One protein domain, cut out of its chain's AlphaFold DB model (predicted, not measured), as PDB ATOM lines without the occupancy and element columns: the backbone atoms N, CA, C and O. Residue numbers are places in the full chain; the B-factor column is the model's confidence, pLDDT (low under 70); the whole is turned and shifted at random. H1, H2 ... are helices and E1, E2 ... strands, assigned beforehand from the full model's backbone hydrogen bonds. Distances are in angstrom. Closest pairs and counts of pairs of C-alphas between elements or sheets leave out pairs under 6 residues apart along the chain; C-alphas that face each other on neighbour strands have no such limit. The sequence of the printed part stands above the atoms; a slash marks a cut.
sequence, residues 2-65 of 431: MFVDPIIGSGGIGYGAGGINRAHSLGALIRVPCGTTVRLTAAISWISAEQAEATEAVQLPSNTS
ATOM      1  N   MET A   2     -45.484  39.207  26.212       73.56
ATOM      2  CA  MET A   2     -44.139  39.768  26.080       73.56
ATOM      3  C   MET A   2     -43.869  40.214  24.639       73.56
ATOM      4  O   MET A   2     -44.145  39.490  23.682       73.56
ATOM      5  N   PHE A   3     -43.330  41.425  24.490       74.38
ATOM      6  CA  PHE A   3     -42.854  41.949  23.209       74.38
ATOM      7  C   PHE A   3     -41.374  41.630  23.079       74.38
ATOM      8  O   PHE A   3     -40.578  42.030  23.927       74.38
ATOM      9  N   VAL A   4     -41.009  40.912  22.021       68.75
ATOM     10  CA  VAL A   4     -39.607  40.549  21.769       68.75
ATOM     11  C   VAL A   4     -38.859  41.697  21.080       68.75
ATOM     12  O   VAL A   4     -37.653  41.848  21.256       68.75
ATOM     13  N   ASP A   5     -39.583  42.530  20.327       73.06
ATOM     14  CA  ASP A   5     -39.029  43.644  19.558       73.06
ATOM     15  C   ASP A   5     -39.181  44.998  20.290       73.06
ATOM     16  O   ASP A   5     -40.120  45.177  21.074       73.06
ATOM     17  N   PRO A   6     -38.296  45.986  20.033       70.69
ATOM     18  CA  PRO A   6     -38.335  47.282  20.711       70.69
ATOM     19  C   PRO A   6     -39.634  48.062  20.463       70.69
ATOM     20  O   PRO A   6     -40.050  48.277  19.322       70.69
ATOM     21  N   ILE A   7     -40.229  48.573  21.542       78.00
ATOM     22  CA  ILE A   7     -41.393  49.468  21.501       78.00
ATOM     23  C   ILE A   7     -40.945  50.934  21.587       78.00
ATOM     24  O   ILE A   7     -40.010  51.267  22.314       78.00
ATOM     25  N   ILE A   8     -41.619  51.828  20.858       82.38
ATOM     26  CA  ILE A   8     -41.319  53.277  20.839       82.38
ATOM     27  C   ILE A   8     -42.304  54.107  21.677       82.38
ATOM     28  O   ILE A   8     -42.226  55.334  21.700       82.38
ATOM     29  N   GLY A   9     -43.246  53.451  22.357       77.44
ATOM     30  CA  GLY A   9     -44.153  54.068  23.324       77.44
ATOM     31  C   GLY A   9     -45.240  53.108  23.810       77.44
ATOM     32  O   GLY A   9     -45.547  52.123  23.138       77.44
ATOM     33  N   SER A  10     -45.840  53.414  24.960       76.38
ATOM     34  CA  SER A  10     -46.964  52.675  25.548       76.38
ATOM     35  C   SER A  10     -48.001  53.622  26.180       76.38
ATOM     36  O   SER A  10     -47.698  54.774  26.488       76.38
ATOM     37  N   GLY A  11     -49.243  53.155  26.329       76.94
ATOM     38  CA  GLY A  11     -50.374  53.869  26.938       76.94
ATOM     39  C   GLY A  11     -51.572  52.933  27.141       76.94
ATOM     40  O   GLY A  11     -51.420  51.722  27.013       76.94
ATOM     41  N   GLY A  12     -52.767  53.450  27.441       71.38
ATOM     42  CA  GLY A  12     -53.943  52.588  27.606       71.38
ATOM     43  C   GLY A  12     -55.178  53.253  28.211       71.38
ATOM     44  O   GLY A  12     -55.106  54.359  28.746       71.38
ATOM     45  N   ILE A  13     -56.313  52.557  28.152       70.31
ATOM     46  CA  ILE A  13     -57.540  52.929  28.870       70.31
ATOM     47  C   ILE A  13     -57.396  52.425  30.308       70.31
ATOM     48  O   ILE A  13     -57.068  51.261  30.532       70.31
ATOM     49  N   GLY A  14     -57.582  53.325  31.275       64.94
ATOM     50  CA  GLY A  14     -57.211  53.087  32.672       64.94
ATOM     51  C   GLY A  14     -55.726  53.331  32.968       64.94
ATOM     52  O   GLY A  14     -55.302  53.145  34.098       64.94
ATOM     53  N   TYR A  15     -54.931  53.800  32.003       58.53
ATOM     54  CA  TYR A  15     -53.535  54.193  32.215       58.53
ATOM     55  C   TYR A  15     -53.474  55.692  32.570       58.53
ATOM     56  O   TYR A  15     -53.738  56.548  31.728       58.53
ATOM     57  N   GLY A  16     -53.210  56.021  33.838       59.91
ATOM     58  CA  GLY A  16     -53.134  57.393  34.355       59.91
ATOM     59  C   GLY A  16     -51.699  57.873  34.595       59.91
ATOM     60  O   GLY A  16     -50.737  57.141  34.381       59.91
ATOM     61  N   ALA A  17     -51.548  59.101  35.106       57.19
ATOM     62  CA  ALA A  17     -50.243  59.732  35.373       57.19
ATOM     63  C   ALA A  17     -49.343  58.970  36.377       57.19
ATOM     64  O   ALA A  17     -48.165  59.294  36.499       57.19
ATOM     65  N   GLY A  18     -49.881  57.959  37.074       60.28
ATOM     66  CA  GLY A  18     -49.156  57.057  37.976       60.28
ATOM     67  C   GLY A  18     -49.100  55.589  37.523       60.28
ATOM     68  O   GLY A  18     -48.747  54.739  38.334       60.28
ATOM     69  N   GLY A  19     -49.462  55.267  36.272       65.94
ATOM     70  CA  GLY A  19     -49.506  53.891  35.752       65.94
ATOM     71  C   GLY A  19     -50.925  53.317  35.643       65.94
ATOM     72  O   GLY A  19     -51.874  54.043  35.346       65.94
ATOM     73  N   ILE A  20     -51.077  52.002  35.837       65.00
ATOM     74  CA  ILE A  20     -52.355  51.288  35.668       65.00
ATOM     75  C   ILE A  20     -53.300  51.612  36.839       65.00
ATOM     76  O   ILE A  20     -53.077  51.180  37.969       65.00
ATOM     77  N   ASN A  21     -54.388  52.332  36.572       65.25
ATOM     78  CA  ASN A  21     -55.507  52.495  37.498       65.25
ATOM     79  C   ASN A  21     -56.421  51.272  37.405       65.25
ATOM     80  O   ASN A  21     -56.785  50.863  36.308       65.25
ATOM     81  N   ARG A  22     -56.851  50.707  38.539       65.00
ATOM     82  CA  ARG A  22     -57.860  49.636  38.552       65.00
ATOM     83  C   ARG A  22     -59.211  50.207  38.104       65.00
ATOM     84  O   ARG A  22     -59.859  50.917  38.865       65.00
ATOM     85  N   ALA A  23     -59.611  49.916  36.870       65.12
ATOM     86  CA  ALA A  23     -60.883  50.322  36.276       65.12
ATOM     87  C   ALA A  23     -61.655  49.089  35.778       65.12
ATOM     88  O   ALA A  23     -61.056  48.053  35.506       65.12
ATOM     89  N   HIS A  24     -62.977  49.209  35.618       67.38
ATOM     90  CA  HIS A  24     -63.840  48.136  35.094       67.38
ATOM     91  C   HIS A  24     -63.567  47.776  33.622       67.38
ATOM     92  O   HIS A  24     -64.040  46.754  33.134       67.38
ATOM     93  N   SER A  25     -62.807  48.603  32.902       71.81
ATOM     94  CA  SER A  25     -62.371  48.333  31.534       71.81
ATOM     95  C   SER A  25     -60.932  48.797  31.376       71.81
ATOM     96  O   SER A  25     -60.640  49.989  31.492       71.81
ATOM     97  N   LEU A  26     -60.038  47.841  31.142       78.38
ATOM     98  CA  LEU A  26     -58.608  48.069  30.979       78.38
ATOM     99  C   LEU A  26     -58.187  47.661  29.574       78.38
ATOM    100  O   LEU A  26     -58.626  46.639  29.057       78.38
ATOM    101  N   GLY A  27     -57.316  48.460  28.970       78.88
ATOM    102  CA  GLY A  27     -56.708  48.142  27.683       78.88
ATOM    103  C   GLY A  27     -55.348  48.809  27.563       78.88
ATOM    104  O   GLY A  27     -55.149  49.892  28.109       78.88
ATOM    105  N   ALA A  28     -54.421  48.179  26.844       79.19
ATOM    106  CA  ALA A  28     -53.085  48.710  26.591       79.19
ATOM    107  C   ALA A  28     -52.922  49.103  25.115       79.19
ATOM    108  O   ALA A  28     -53.413  48.423  24.216       79.19
ATOM    109  N   LEU A  29     -52.210  50.200  24.872       82.44
ATOM    110  CA  LEU A  29     -51.783  50.681  23.564       82.44
ATOM    111  C   LEU A  29     -50.259  50.622  23.503       82.44
ATOM    112  O   LEU A  29     -49.583  51.111  24.407       82.44
ATOM    113  N   ILE A  30     -49.719  50.079  22.417       81.62
ATOM    114  CA  ILE A  30     -48.276  50.000  22.182       81.62
ATOM    115  C   ILE A  30     -47.977  50.585  20.808       81.62
ATOM    116  O   ILE A  30     -48.699  50.339  19.843       81.62
ATOM    117  N   ARG A  31     -46.923  51.399  20.728       84.38
ATOM    118  CA  ARG A  31     -46.466  52.029  19.489       84.38
ATOM    119  C   ARG A  31     -45.159  51.386  19.036       84.38
ATOM    120  O   ARG A  31     -44.226  51.251  19.824       84.38
ATOM    121  N   VAL A  32     -45.090  51.055  17.750       85.12
ATOM    122  CA  VAL A  32     -43.927  50.453  17.075       85.12
ATOM    123  C   VAL A  32     -43.603  51.225  15.788       85.12
ATOM    124  O   VAL A  32     -44.491  51.911  15.269       85.12
ATOM    125  N   PRO A  33     -42.366  51.175  15.262       86.44
ATOM    126  CA  PRO A  33     -42.028  51.856  14.013       86.44
ATOM    127  C   PRO A  33     -42.769  51.261  12.803       86.44
ATOM    128  O   PRO A  33     -42.972  50.048  12.719       86.44
ATOM    129  N   CYS A  34     -43.136  52.103  11.834       84.75
ATOM    130  CA  CYS A  34     -43.774  51.656  10.592       84.75
ATOM    131  C   CYS A  34     -42.881  50.669   9.823       84.75
ATOM    132  O   CYS A  34     -41.678  50.882   9.705       84.75
ATOM    133  N   GLY A  35     -43.482  49.611   9.274       84.25
ATOM    134  CA  GLY A  35     -42.758  48.575   8.527       84.25
ATOM    135  C   GLY A  35     -42.026  47.547   9.399       84.25
ATOM    136  O   GLY A  35     -41.352  46.677   8.855       84.25
ATOM    137  N   THR A  36     -42.169  47.616  10.727       83.44
ATOM    138  CA  THR A  36     -41.589  46.628  11.650       83.44
ATOM    139  C   THR A  36     -42.522  45.432  11.794       83.44
ATOM    140  O   THR A  36     -43.708  45.593  12.084       83.44
ATOM    141  N   THR A  37     -41.994  44.219  11.640       83.56
ATOM    142  CA  THR A  37     -42.675  43.007  12.110       83.56
ATOM    143  C   THR A  37     -42.477  42.900  13.616       83.56
ATOM    144  O   THR A  37     -41.342  42.903  14.073       83.56
ATOM    145  N   VAL A  38     -43.571  42.805  14.371       84.38
ATOM    146  CA  VAL A  38     -43.542  42.695  15.835       84.38
ATOM    147  C   VAL A  38     -43.901  41.277  16.239       84.38
ATOM    148  O   VAL A  38     -44.940  40.758  15.826       84.38
ATOM    149  N   ARG A  39     -43.071  40.663  17.077       82.19
ATOM    150  CA  ARG A  39     -43.374  39.383  17.709       82.19
ATOM    151  C   ARG A  39     -43.943  39.596  19.106       82.19
ATOM    152  O   ARG A  39     -43.313  40.214  19.964       82.19
ATOM    153  N   LEU A  40     -45.123  39.021  19.309       84.81
ATOM    154  CA  LEU A  40     -45.808  38.941  20.589       84.81
ATOM    155  C   LEU A  40     -45.901  37.475  21.005       84.81
ATOM    156  O   LEU A  40     -46.359  36.640  20.224       84.81
ATOM    157  N   THR A  41     -45.516  37.188  22.240       86.25
ATOM    158  CA  THR A  41     -45.823  35.926  22.915       86.25
ATOM    159  C   THR A  41     -46.814  36.183  24.044       86.25
ATOM    160  O   THR A  41     -46.870  37.274  24.625       86.25
ATOM    161  N   ALA A  42     -47.680  35.207  24.304       87.25
ATOM    162  CA  ALA A  42     -48.703  35.306  25.329       87.25
ATOM    163  C   ALA A  42     -49.006  33.922  25.899       87.25
ATOM    164  O   ALA A  42     -49.172  32.965  25.147       87.25
ATOM    165  N   ALA A  43     -49.140  33.863  27.218       85.25
ATOM    166  CA  ALA A  43     -49.742  32.760  27.945       85.25
ATOM    167  C   ALA A  43     -50.823  33.313  28.881       85.25
ATOM    168  O   ALA A  43     -50.819  34.501  29.225       85.25
ATOM    169  N   ILE A  44     -51.750  32.444  29.267       82.69
ATOM    170  CA  ILE A  44     -52.808  32.724  30.236       82.69
ATOM    171  C   ILE A  44     -52.702  31.722  31.383       82.69
ATOM    172  O   ILE A  44     -52.192  30.621  31.194       82.69
ATOM    173  N   SER A  45     -53.181  32.117  32.557       75.88
ATOM    174  CA  SER A  45     -53.328  31.242  33.716       75.88
ATOM    175  C   SER A  45     -54.542  31.685  34.522       75.88
ATOM    176  O   SER A  45     -54.800  32.884  34.670       75.88
ATOM    177  N   TRP A  46     -55.271  30.711  35.046       66.25
ATOM    178  CA  TRP A  46     -56.350  30.875  36.010       66.25
ATOM    179  C   TRP A  46     -55.833  30.972  37.453       66.25
ATOM    180  O   TRP A  46     -56.611  31.299  38.348       66.25
ATOM    181  N   ILE A  47     -54.540  30.706  37.688       70.56
ATOM    182  CA  ILE A  47     -53.901  30.721  39.012       70.56
ATOM    183  C   ILE A  47     -53.304  32.102  39.311       70.56
ATOM    184  O   ILE A  47     -53.715  32.763  40.265       70.56
ATOM    185  N   SER A  48     -52.323  32.549  38.520       77.75
ATOM    186  CA  SER A  48     -51.667  33.848  38.725       77.75
ATOM    187  C   SER A  48     -50.900  34.334  37.491       77.75
ATOM    188  O   SER A  48     -50.680  33.589  36.535       77.75
ATOM    189  N   ALA A  49     -50.452  35.594  37.509       83.62
ATOM    190  CA  ALA A  49     -49.596  36.133  36.451       83.62
ATOM    191  C   ALA A  49     -48.234  35.415  36.390       83.62
ATOM    192  O   ALA A  49     -47.750  35.114  35.303       83.62
ATOM    193  N   GLU A  50     -47.657  35.069  37.543       85.38
ATOM    194  CA  GLU A  50     -46.400  34.319  37.645       85.38
ATOM    195  C   GLU A  50     -46.537  32.905  37.060       85.38
ATOM    196  O   GLU A  50     -45.631  32.425  36.381       85.38
ATOM    197  N   GLN A  51     -47.686  32.248  37.261       78.94
ATOM    198  CA  GLN A  51     -47.968  30.952  36.640       78.94
ATOM    199  C   GLN A  51     -48.110  31.071  35.114       78.94
ATOM    200  O   GLN A  51     -47.643  30.194  34.381       78.94
ATOM    201  N   ALA A  52     -48.702  32.161  34.612       81.44
ATOM    202  CA  ALA A  52     -48.743  32.432  33.175       81.44
ATOM    203  C   ALA A  52     -47.325  32.621  32.598       81.44
ATOM    204  O   ALA A  52     -47.010  32.041  31.561       81.44
ATOM    205  N   GLU A  53     -46.445  33.357  33.285       85.31
ATOM    206  CA  GLU A  53     -45.038  33.529  32.886       85.31
ATOM    207  C   GLU A  53     -44.259  32.204  32.903       85.31
ATOM    208  O   GLU A  53     -43.521  31.903  31.961       85.31
ATOM    209  N   ALA A  54     -44.454  31.376  33.934       83.81
ATOM    210  CA  ALA A  54     -43.849  30.048  34.015       83.81
ATOM    211  C   ALA A  54     -44.328  29.132  32.874       83.81
ATOM    212  O   ALA A  54     -43.521  28.440  32.252       83.81
ATOM    213  N   THR A  55     -45.624  29.173  32.553       79.25
ATOM    214  CA  THR A  55     -46.213  28.425  31.431       79.25
ATOM    215  C   THR A  55     -45.626  28.880  30.096       79.25
ATOM    216  O   THR A  55     -45.237  28.044  29.279       79.25
ATOM    217  N   GLU A  56     -45.493  30.193  29.892       85.44
ATOM    218  CA  GLU A  56     -44.870  30.773  28.699       85.44
ATOM    219  C   GLU A  56     -43.420  30.301  28.537       85.44
ATOM    220  O   GLU A  56     -43.043  29.846  27.460       85.44
ATOM    221  N   ALA A  57     -42.621  30.332  29.608       83.25
ATOM    222  CA  ALA A  57     -41.222  29.907  29.571       83.25
ATOM    223  C   ALA A  57     -41.050  28.419  29.213       83.25
ATOM    224  O   ALA A  57     -40.072  28.053  28.557       83.25
ATOM    225  N   VAL A  58     -41.995  27.568  29.626       81.94
ATOM    226  CA  VAL A  58     -41.992  26.128  29.326       81.94
ATOM    227  C   VAL A  58     -42.469  25.847  27.900       81.94
ATOM    228  O   VAL A  58     -41.853  25.049  27.194       81.94
ATOM    229  N   GLN A  59     -43.562  26.477  27.469       81.56
ATOM    230  CA  GLN A  59     -44.220  26.155  26.197       81.56
ATOM    231  C   GLN A  59     -43.664  26.939  25.001       81.56
ATOM    232  O   GLN A  59     -43.718  26.454  23.871       81.56
ATOM    233  N   LEU A  60     -43.129  28.140  25.233       84.38
ATOM    234  CA  LEU A  60     -42.632  29.058  24.207       84.38
ATOM    235  C   LEU A  60     -41.244  29.613  24.586       84.38
ATOM    236  O   LEU A  60     -41.114  30.799  24.896       84.38
ATOM    237  N   PRO A  61     -40.170  28.799  24.524       78.44
ATOM    238  CA  PRO A  61     -38.808  29.277  24.761       78.44
ATOM    239  C   PRO A  61     -38.453  30.494  23.890       78.44
ATOM    240  O   PRO A  61     -38.949  30.637  22.773       78.44
ATOM    241  N   SER A  62     -37.550  31.356  24.360       73.62
ATOM    242  CA  SER A  62     -37.270  32.682  23.771       73.62
ATOM    243  C   SER A  62     -36.812  32.693  22.300       73.62
ATOM    244  O   SER A  62     -36.910  33.719  21.626       73.62
ATOM    245  N   ASN A  63     -36.342  31.563  21.767       79.19
ATOM    246  CA  ASN A  63     -35.972  31.389  20.360       79.19
ATOM    247  C   ASN A  63     -37.129  30.899  19.462       79.19
ATOM    248  O   ASN A  63     -36.924  30.716  18.260       79.19
ATOM    249  N   THR A  64     -38.331  30.705  20.010       84.94
ATOM    250  CA  THR A  64     -39.503  30.237  19.263       84.94
ATOM    251  C   THR A  64     -39.942  31.294  18.249       84.94
ATOM    252  O   THR A  64     -40.267  32.437  18.583       84.94
ATOM    253  N   SER A  65     -39.960  30.914  16.975       88.25
ATOM    254  CA  SER A  65     -40.578  31.690  15.901       88.25
ATOM    255  C   SER A  65     -42.030  31.255  15.691       88.25
ATOM    256  O   SER A  65     -42.387  30.109  15.965       88.25
TER     257      SER A  65
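This is residues 2 to 65 of the 431 residues of the protein "Alpha-1,2-mannosidase" of Chrysochromulina tobinii (UniProt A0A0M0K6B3). With little regular structure, this is a flat, open frame: a two-stranded antiparallel hairpin, E1 and E2, at one end and one helix, H1, at the other, joined by a long loop. Between them, residues 2 to 3 pair briefly with residues 40 to 41 of that loop, antiparallel. The printed part has 64 residues, with E1, E2 and H1 in chain order; the class is mixed, with only 21 residues in named elements. It is loose, with a radius of gyration of the C-alphas of 14.1 A and spans of 37 by 34 by 16 A.

E1, residues 9 to 13, and E2, residues 27 to 31, form a hairpin, their directions 159 degrees apart. N 11 and O 29, 2.8 A, and N 29 and O 11, 2.7 A, are within hydrogen-bond range. H1, residues 49 to 59, is apart from E1; every O i to N i+4 pair in H1 is within hydrogen-bond range.

E1 is 14.5 A long from C-alpha 9 at (-44.153, 54.068, 23.324), E2 13.7 A. H1 is 15.3 A long, ending at C-alpha 59 at (-44.220, 26.155, 26.197).

The C-alphas farthest apart, of Gly 35 and Ile 47, are 37.0 A apart. The printed part has no cut; both links are long, 13 and 17 residues. Residues 4, 14 to 24 and 46 have pLDDT under 70.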